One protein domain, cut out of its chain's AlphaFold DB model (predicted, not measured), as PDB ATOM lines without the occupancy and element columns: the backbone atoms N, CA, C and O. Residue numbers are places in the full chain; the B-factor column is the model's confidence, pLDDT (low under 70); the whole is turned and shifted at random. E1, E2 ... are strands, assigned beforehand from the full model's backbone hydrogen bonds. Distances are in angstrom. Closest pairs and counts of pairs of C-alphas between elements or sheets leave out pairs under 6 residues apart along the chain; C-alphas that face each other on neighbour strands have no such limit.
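Overview. This is residues 26 to 94 of the 267 residues of an uncharacterized protein of Candidatus Poseidoniales archaeon (UniProt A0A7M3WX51). This is a small sandwich of two three-stranded sheets face to face, E1, E2 and E5 in one and E4, E3 and E6 in the other. The sheets are joined by the links from E2 to E3, E4 to E5 and E5 to E6, and the sandwich is not closed into a barrel at its two sides. The printed part has 69 residues with no named helix and six named strands, E1 to E6 in order along the chain, and its class is all strand. The sheet orders are E1, E2, E5 and E4, E3, E6, both antiparallel. The whole is compact, with a radius of gyration of the C-alphas of 11.7 A and spans of 32 by 23 by 20 A.

Arrangement. Begin with E1, residues 30 to 34, and follow the tight link to E2, residues 39 to 44: the two form a hairpin, antiparallel at 162 degrees, with N 41 and O 33 2.8 A apart, within hydrogen-bond range. A short link leads to E3, residues 51 to 56, which is apart from E2. Beyond a tight link comes E4, residues 59 to 64, in a second hairpin with E3 at 165 degrees; look there for N 54 and O 61, 2.8 A apart. Next is E5, residues 71 to 75, the antiparallel neighbour of E2 at 155 degrees, with N 74 and O 40 2.8 A apart. The closest C-alphas of E4 and E5 are those of His 63 and Ile 74, 7.5 A apart. Last comes E6, residues 83 to 89, the antiparallel neighbour of E3 at 163 degrees, with N 53 and O 87 2.8 A apart. E1 and E6 are only just apart, at 8.3 A. E2 and E3 are inner strands; E1, E5, E4 and E6 are edge strands.

Along the chain. Find C-alpha 30 at (132.201, 100.779, 151.805), where E1 begins; it ends at residue 34, 13.1 A away. E2, residues 39 to 44, measures 16.7 A, E3, residues 51 to 56, 16.8 A, and E4, residues 59 to 64, 17.4 A. E5, residues 71 to 75, begins at C-alpha 71, (128.034, 109.527, 153.835), and measures 13.3 A. E6, residues 83 to 89, is the longest strand at 19.8 A and ends at C-alpha 89, (137.109, 104.171, 142.793).

Size, cuts and confidence. Look for the two C-alphas farthest apart at Asn 27 and Glu 81, 32.7 A from each other; those of Pro 26 and Arg 94, the first and last printed, are 13.0 A apart. The printed part has no cut, and no link between named strands is long. The mean pLDDT of the printed part is 87.0, and the model's confidence is under 70 at residues 67 to 70 and at residue 80.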
ATOM      1  N   PRO A  26     141.421  95.360 150.682       90.44
ATOM      2  CA  PRO A  26     141.404  94.883 152.066       90.44
ATOM      3  C   PRO A  26     141.308  96.013 153.097       90.44
ATOM      4  O   PRO A  26     141.010  95.768 154.263       90.44
ATOM      5  N   ASN A  27     141.618  97.246 152.691       88.69
ATOM      6  CA  ASN A  27     141.661  98.403 153.581       88.69
ATOM      7  C   ASN A  27     140.421  99.282 153.443       88.69
ATOM      8  O   ASN A  27     140.420 100.391 153.969       88.69
ATOM      9  N   ASP A  28     139.396  98.830 152.729       85.62
ATOM     10  CA  ASP A  28     138.185  99.596 152.489       85.62
ATOM     11  C   ASP A  28     136.984  98.902 153.121       85.62
ATOM     12  O   ASP A  28     136.915  97.681 153.223       85.62
ATOM     13  N   ALA A  29     136.070  99.725 153.621       88.62
ATOM     14  CA  ALA A  29     134.796  99.298 154.170       88.62
ATOM     15  C   ALA A  29     133.752 100.280 153.653       88.62
ATOM     16  O   ALA A  29     133.556 101.361 154.233       88.62
ATOM     17  N   ILE A  30     133.163  99.937 152.509       91.12
ATOM     18  CA  ILE A  30     132.201 100.779 151.805       91.12
ATOM     19  C   ILE A  30     130.815 100.143 151.898       91.12
ATOM     20  O   ILE A  30     130.636  98.924 151.872       91.12
ATOM     21  N   VAL A  31     129.803 100.989 152.063       90.19
ATOM     22  CA  VAL A  31     128.401 100.576 152.065       90.19
ATOM     23  C   VAL A  31     127.644 101.437 151.073       90.19
ATOM     24  O   VAL A  31     127.722 102.668 151.130       90.19
ATOM     25  N   ILE A  32     126.919 100.769 150.175       91.50
ATOM     26  CA  ILE A  32     126.019 101.409 149.222       91.50
ATOM     27  C   ILE A  32     124.580 101.151 149.662       91.50
ATOM     28  O   ILE A  32     124.078 100.021 149.589       91.50
ATOM     29  N   ASP A  33     123.905 102.219 150.078       89.56
ATOM     30  CA  ASP A  33     122.495 102.177 150.454       89.56
ATOM     31  C   ASP A  33     121.662 102.896 149.402       89.56
ATOM     32  O   ASP A  33     121.740 104.113 149.225       89.56
ATOM     33  N   ARG A  34     120.854 102.122 148.680       85.38
ATOM     34  CA  ARG A  34     119.965 102.669 147.662       85.38
ATOM     35  C   ARG A  34     118.767 103.339 148.326       85.38
ATOM     36  O   ARG A  34     118.095 102.718 149.147       85.38
ATOM     37  N   VAL A  35     118.520 104.594 147.964       84.75
ATOM     38  CA  VAL A  35     117.412 105.393 148.496       84.75
ATOM     39  C   VAL A  35     116.206 105.282 147.564       84.75
ATOM     40  O   VAL A  35     115.102 105.002 148.029       84.75
ATOM     41  N   ASP A  36     116.425 105.407 146.253       82.06
ATOM     42  CA  ASP A  36     115.422 105.180 145.207       82.06
ATOM     43  C   ASP A  36     116.070 104.698 143.888       82.06
ATOM     44  O   ASP A  36     117.211 104.233 143.868       82.06
ATOM     45  N   GLU A  37     115.332 104.720 142.775       77.62
ATOM     46  CA  GLU A  37     115.840 104.273 141.468       77.62
ATOM     47  C   GLU A  37     116.925 105.172 140.871       77.62
ATOM     48  O   GLU A  37     117.716 104.703 140.057       77.62
ATOM     49  N   SER A  38     116.950 106.434 141.282       85.50
ATOM     50  CA  SER A  38     117.822 107.502 140.797       85.50
ATOM     51  C   SER A  38     118.793 108.007 141.861       85.50
ATOM     52  O   SER A  38     119.556 108.933 141.600       85.50
ATOM     53  N   SER A  39     118.768 107.450 143.072       88.25
ATOM     54  CA  SER A  39     119.607 107.929 144.158       88.25
ATOM     55  C   SER A  39     120.069 106.827 145.104       88.25
ATOM     56  O   SER A  39     119.360 105.871 145.437       88.25
ATOM     57  N   PHE A  40     121.305 106.971 145.563       91.19
ATOM     58  CA  PHE A  40     121.921 106.102 146.557       91.19
ATOM     59  C   PHE A  40     122.902 106.903 147.404       91.19
ATOM     60  O   PHE A  40     123.292 108.014 147.052       91.19
ATOM     61  N   THR A  41     123.311 106.342 148.534       91.12
ATOM     62  CA  THR A  41     124.368 106.916 149.358       91.12
ATOM     63  C   THR A  41     125.611 106.046 149.319       91.12
ATOM     64  O   THR A  41     125.537 104.817 149.256       91.12
ATOM     65  N   VAL A  42     126.767 106.704 149.354       91.00
ATOM     66  CA  VAL A  42     128.071 106.073 149.538       91.00
ATOM     67  C   VAL A  42     128.531 106.392 150.950       91.00
ATOM     68  O   VAL A  42     128.783 107.554 151.267       91.00
ATOM     69  N   SER A  43     128.631 105.372 151.797       89.12
ATOM     70  CA  SER A  43     129.201 105.498 153.140       89.12
ATOM     71  C   SER A  43     130.554 104.809 153.201       89.12
ATOM     72  O   SER A  43     130.711 103.695 152.703       89.12
ATOM     73  N   MET A  44     131.528 105.459 153.831       84.00
ATOM     74  CA  MET A  44     132.906 104.976 153.872       84.00
ATOM     75  C   MET A  44     133.571 105.297 155.209       84.00
ATOM     76  O   MET A  44     133.422 106.397 155.740       84.00
ATOM     77  N   GLN A  45     134.351 104.357 155.745       78.62
ATOM     78  CA  GLN A  45     135.055 104.583 157.015       78.62
ATOM     79  C   GLN A  45     136.422 105.263 156.839       78.62
ATOM     80  O   GLN A  45     136.810 106.077 157.674       78.62
ATOM     81  N   ASN A  46     137.133 104.984 155.739       77.50
ATOM     82  CA  ASN A  46     138.568 105.295 155.620       77.50
ATOM     83  C   ASN A  46     138.913 106.482 154.702       77.50
ATOM     84  O   ASN A  46     140.077 106.862 154.596       77.50
ATOM     85  N   GLY A  47     137.928 107.111 154.053       81.44
ATOM     86  CA  GLY A  47     138.151 108.326 153.250       81.44
ATOM     87  C   GLY A  47     138.940 108.132 151.937       81.44
ATOM     88  O   GLY A  47     139.549 109.081 151.443       81.44
ATOM     89  N   THR A  48     138.957 106.932 151.357       88.00
ATOM     90  CA  THR A  48     139.681 106.542 150.124       88.00
ATOM     91  C   THR A  48     138.937 106.787 148.802       88.00
ATOM     92  O   THR A  48     139.572 107.210 147.840       88.00
ATOM     93  N   ALA A  49     137.616 106.593 148.750       90.00
ATOM     94  CA  ALA A  49     136.763 106.857 147.587       90.00
ATOM     95  C   ALA A  49     136.917 108.284 147.032       90.00
ATOM     96  O   ALA A  49     137.012 109.263 147.778       90.00
ATOM     97  N   ARG A  50     136.949 108.403 145.705       91.94
ATOM     98  CA  ARG A  50     137.081 109.673 144.967       91.94
ATOM     99  C   ARG A  50     136.062 109.821 143.860       91.94
ATOM    100  O   ARG A  50     135.683 110.944 143.532       91.94
ATOM    101  N   SER A  51     135.617 108.717 143.288       93.75
ATOM    102  CA  SER A  51     134.579 108.729 142.273       93.75
ATOM    103  C   SER A  51     133.735 107.468 142.356       93.75
ATOM    104  O   SER A  51     134.117 106.461 142.954       93.75
ATOM    105  N   VAL A  52     132.551 107.546 141.770       94.88
ATOM    106  CA  VAL A  52     131.635 106.424 141.624       94.88
ATOM    107  C   VAL A  52     131.135 106.390 140.191       94.88
ATOM    108  O   VAL A  52     130.831 107.429 139.607       94.88
ATOM    109  N   SER A  53     131.047 105.200 139.611       95.62
ATOM    110  CA  SER A  53     130.373 104.972 138.337       95.62
ATOM    111  C   SER A  53     129.137 104.118 138.548       95.62
ATOM    112  O   SER A  53     129.206 103.109 139.249       95.62
ATOM    113  N   ILE A  54     128.047 104.481 137.886       94.75
ATOM    114  CA  ILE A  54     126.821 103.701 137.797       94.75
ATOM    115  C   ILE A  54     126.693 103.242 136.355       94.75
ATOM    116  O   ILE A  54     126.616 104.068 135.449       94.75
ATOM    117  N   THR A  55     126.678 101.933 136.145       94.19
ATOM    118  CA  THR A  55     126.447 101.311 134.842       94.19
ATOM    119  C   THR A  55     125.117 100.575 134.872       94.19
ATOM    120  O   THR A  55     124.845  99.822 135.805       94.19
ATOM    121  N   THR A  56     124.294 100.786 133.854       91.88
ATOM    122  CA  THR A  56     122.990 100.136 133.674       91.88
ATOM    123  C   THR A  56     122.842  99.684 132.212       91.88
ATOM    124  O   THR A  56     123.713  99.985 131.387       91.88
ATOM    125  N   PRO A  57     121.741  99.004 131.827       86.56
ATOM    126  CA  PRO A  57     121.465  98.712 130.421       86.56
ATOM    127  C   PRO A  57     121.440  99.948 129.510       86.56
ATOM    128  O   PRO A  57     121.688  99.821 128.313       86.56
ATOM    129  N   LEU A  58     121.101 101.123 130.055       89.12
ATOM    130  CA  LEU A  58     120.884 102.350 129.286       89.12
ATOM    131  C   LEU A  58     122.159 103.186 129.120       89.12
ATOM    132  O   LEU A  58     122.209 104.049 128.244       89.12
ATOM    133  N   GLY A  59     123.194 102.933 129.924       90.50
ATOM    134  CA  GLY A  59     124.475 103.625 129.823       90.50
ATOM    135  C   GLY A  59     125.274 103.626 131.122       90.50
ATOM    136  O   GLY A  59     124.953 102.922 132.077       90.50
ATOM    137  N   THR A  60     126.318 104.452 131.146       94.31
ATOM    138  CA  THR A  60     127.170 104.665 132.318       94.31
ATOM    139  C   THR A  60     127.244 106.151 132.643       94.31
ATOM    140  O   THR A  60     127.429 106.973 131.745       94.31
ATOM    141  N   GLN A  61     127.150 106.489 133.926       94.62
ATOM    142  CA  GLN A  61     127.398 107.830 134.454       94.62
ATOM    143  C   GLN A  61     128.412 107.758 135.590       94.62
ATOM    144  O   GLN A  61     128.451 106.780 136.335       94.62
ATOM    145  N   SER A  62     129.229 108.797 135.726       94.25
ATOM    146  CA  SER A  62     130.224 108.902 136.789       94.25
ATOM    147  C   SER A  62     130.045 110.195 137.567       94.25
ATOM    148  O   SER A  62     129.766 111.240 136.982       94.25
ATOM    149  N   HIS A  63     130.257 110.113 138.875       92.12
ATOM    150  CA  HIS A  63     130.187 111.231 139.807       92.12
ATOM    151  C   HIS A  63     131.460 111.294 140.637       92.12
ATOM    152  O   HIS A  63     132.068 110.269 140.952       92.12
ATOM    153  N   VAL A  64     131.867 112.509 140.989       90.00
ATOM    154  CA  VAL A  64     132.946 112.724 141.954       90.00
ATOM    155  C   VAL A  64     132.355 112.600 143.351       90.00
ATOM    156  O   VAL A  64     131.303 113.167 143.622       90.00
ATOM    157  N   VAL A  65     133.053 111.869 144.214       86.06
ATOM    158  CA  VAL A  65     132.709 111.681 145.625       86.06
ATOM    159  C   VAL A  65     133.511 112.717 146.416       86.06
ATOM    160  O   VAL A  65     134.740 112.634 146.534       86.06
ATOM    161  N   SER A  66     132.834 113.758 146.887       72.75
ATOM    162  CA  SER A  66     133.389 114.787 147.752       72.75
ATOM    163  C   SER A  66     133.330 114.343 149.218       72.75
ATOM    164  O   SER A  66     132.291 114.401 149.870       72.75
ATOM    165  N   LEU A  67     134.503 114.041 149.784       64.00
ATOM    166  CA  LEU A  67     134.751 113.617 151.178       64.00
ATOM    167  C   LEU A  67     134.345 114.622 152.284       64.00
ATOM    168  O   LEU A  67     134.880 114.581 153.393       64.00
ATOM    169  N   ALA A  68     133.452 115.571 152.015       59.25
ATOM    170  CA  ALA A  68     132.984 116.521 153.017       59.25
ATOM    171  C   ALA A  68     132.182 115.829 154.137       59.25
ATOM    172  O   ALA A  68     132.183 116.318 155.266       59.25
ATOM    173  N   ASN A  69     131.548 114.686 153.840       58.03
ATOM    174  CA  ASN A  69     130.712 113.915 154.761       58.03
ATOM    175  C   ASN A  69     131.122 112.429 154.769       58.03
ATOM    176  O   ASN A  69     131.580 111.908 153.760       58.03
ATOM    177  N   ALA A  70     130.912 111.731 155.894       66.25
ATOM    178  CA  ALA A  70     131.130 110.275 156.002       66.25
ATOM    179  C   ALA A  70     130.165 109.443 155.127       66.25
ATOM    180  O   ALA A  70     130.441 108.283 154.819       66.25
ATOM    181  N   THR A  71     129.048 110.060 154.740       84.12
ATOM    182  CA  THR A  71     128.034 109.527 153.835       84.12
ATOM    183  C   THR A  71     127.695 110.605 152.815       84.12
ATOM    184  O   THR A  71     127.303 111.713 153.196       84.12
ATOM    185  N   GLU A  72     127.827 110.292 151.532       86.19
ATOM    186  CA  GLU A  72     127.534 111.213 150.436       86.19
ATOM    187  C   GLU A  72     126.354 110.699 149.601       86.19
ATOM    188  O   GLU A  72     126.385 109.550 149.154       86.19
ATOM    189  N   PRO A  73     125.297 111.506 149.403       89.06
ATOM    190  CA  PRO A  73     124.219 111.167 148.487       89.06
ATOM    191  C   PRO A  73     124.649 111.410 147.037       89.06
ATOM    192  O   PRO A  73     125.223 112.450 146.717       89.06
ATOM    193  N   ILE A  74     124.322 110.466 146.162       89.06
ATOM    194  CA  ILE A  74     124.574 110.524 144.726       89.06
ATOM    195  C   ILE A  74     123.235 110.401 144.007       89.06
ATOM    196  O   ILE A  74     122.492 109.445 144.230       89.06
ATOM    197  N   GLU A  75     122.953 111.361 143.132       89.50
ATOM    198  CA  GLU A  75     121.801 111.345 142.232       89.50
ATOM    199  C   GLU A  75     122.273 111.014 140.811       89.50
ATOM    200  O   GLU A  75     123.308 111.503 140.358       89.50
ATOM    201  N   HIS A  76     121.519 110.184 140.097       87.00
ATOM    202  CA  HIS A  76     121.801 109.781 138.726       87.00
ATOM    203  C   HIS A  76     120.524 109.739 137.886       87.00
ATOM    204  O   HIS A  76     119.440 109.426 138.368       87.00
ATOM    205  N   ASP A  77     120.662 110.024 136.595       85.88
ATOM    206  CA  ASP A  77     119.569 110.024 135.615       85.88
ATOM    207  C   ASP A  77     119.623 108.818 134.663       85.88
ATOM    208  O   ASP A  77     118.792 108.676 133.765       85.88
ATOM    209  N   VAL A  78     120.579 107.910 134.877       83.38
ATOM    210  CA  VAL A  78     120.662 106.653 134.131       83.38
ATOM    211  C   VAL A  78     119.670 105.651 134.719       83.38
ATOM    212  O   VAL A  78     119.855 105.175 135.839       83.38
ATOM    213  N   GLY A  79     118.617 105.325 133.967       74.94
ATOM    214  CA  GLY A  79     117.584 104.385 134.411       74.94
ATOM    215  C   GLY A  79     118.127 102.972 134.659       74.94
ATOM    216  O   GLY A  79     118.967 102.478 133.900       74.94
ATOM    217  N   SER A  80     117.635 102.312 135.712       69.38
ATOM    218  CA  SER A  80     118.054 100.971 136.150       69.38
ATOM    219  C   SER A  80     116.934  99.931 136.002       69.38
ATOM    220  O   SER A  80     116.631  99.217 136.956       69.38
ATOM    221  N   GLU A  81     116.285  99.857 134.834       71.56
ATOM    222  CA  GLU A  81     115.065  99.042 134.648       71.56
ATOM    223  C   GLU A  81     115.250  97.550 134.977       71.56
ATOM    224  O   GLU A  81     114.295  96.889 135.372       71.56
ATOM    225  N   HIS A  82     116.470  97.016 134.839       84.06
ATOM    226  CA  HIS A  82     116.726  95.582 135.021       84.06
ATOM    227  C   HIS A  82     117.922  95.274 135.916       84.06
ATOM    228  O   HIS A  82     117.874  94.369 136.748       84.06
ATOM    229  N   TRP A  83     118.999  96.044 135.777       91.31
ATOM    230  CA  TRP A  83     120.173  95.908 136.623       91.31
ATOM    231  C   TRP A  83     120.928  97.225 136.747       91.31
ATOM    232  O   TRP A  83     120.806  98.124 135.909       91.31
ATOM    233  N   SER A  84     121.729  97.326 137.799       93.31
ATOM    234  CA  SER A  84     122.713  98.384 137.979       93.31
ATOM    235  C   SER A  84     123.977  97.826 138.621       93.31
ATOM    236  O   SER A  84     123.927  96.948 139.482       93.31
ATOM    237  N   ILE A  85     125.121  98.341 138.180       95.25
ATOM    238  CA  ILE A  85     126.436  98.075 138.755       95.25
ATOM    239  C   ILE A  85     127.008  99.420 139.186       95.25
ATOM    240  O   ILE A  85     127.290 100.283 138.356       95.25
ATOM    241  N   ILE A  86     127.178  99.585 140.489       95.44
ATOM    242  CA  ILE A  86     127.804 100.741 141.113       95.44
ATOM    243  C   ILE A  86     129.227 100.330 141.478       95.44
ATOM    244  O   ILE A  86     129.423  99.408 142.263       95.44
ATOM    245  N   THR A  87     130.223 100.997 140.904       96.88
ATOM    246  CA  THR A  87     131.641 100.780 141.231       96.88
ATOM    247  C   THR A  87     132.219 102.056 141.814       96.88
ATOM    248  O   THR A  87     132.056 103.125 141.228       96.88
ATOM    249  N   VAL A  88     132.874 101.948 142.965       95.50
ATOM    250  CA  VAL A  88     133.552 103.059 143.641       95.50
ATOM    251  C   VAL A  88     135.048 102.950 143.381       95.50
ATOM    252  O   VAL A  88     135.600 101.849 143.433       95.50
ATOM    253  N   TYR A  89     135.691 104.086 143.125       95.31
ATOM    254  CA  TYR A  89     137.109 104.171 142.793       95.31
ATOM    255  C   TYR A  89     137.880 105.046 143.778       95.31
ATOM    256  O   TYR A  89     137.330 105.990 144.354       95.31
ATOM    257  N   ASP A  90     139.165 104.738 143.947       93.19
ATOM    258  CA  ASP A  90     140.121 105.543 144.708       93.19
ATOM    259  C   ASP A  90     140.717 106.707 143.881       93.19
ATOM    260  O   ASP A  90     140.230 107.063 142.810       93.19
ATOM    261  N   ALA A  91     141.768 107.347 144.406       91.69
ATOM    262  CA  ALA A  91     142.454 108.468 143.753       91.69
ATOM    263  C   ALA A  91     143.319 108.089 142.546       91.69
ATOM    264  O   ALA A  91     143.708 108.984 141.796       91.69
ATOM    265  N   ASP A  92     143.611 106.802 142.374       94.25
ATOM    266  CA  ASP A  92     144.389 106.256 141.263       94.25
ATOM    267  C   ASP A  92     143.471 105.599 140.207       94.25
ATOM    268  O   ASP A  92     143.953 104.834 139.369       94.25
ATOM    269  N   ASP A  93     142.158 105.862 140.260       94.56
ATOM    270  CA  ASP A  93     141.116 105.244 139.428       94.56
ATOM    271  C   ASP A  93     141.049 103.705 139.553       94.56
ATOM    272  O   ASP A  93     140.608 103.007 138.633       94.56
ATOM    273  N   ARG A  94     141.463 103.138 140.697       95.25
ATOM    274  CA  ARG A  94     141.318 101.699 140.967       95.25
ATOM    275  C   ARG A  94     139.966 101.405 141.609       95.25
ATOM    276  O   ARG A  94     139.570 102.133 142.520       95.25
TER     277      ARG A  94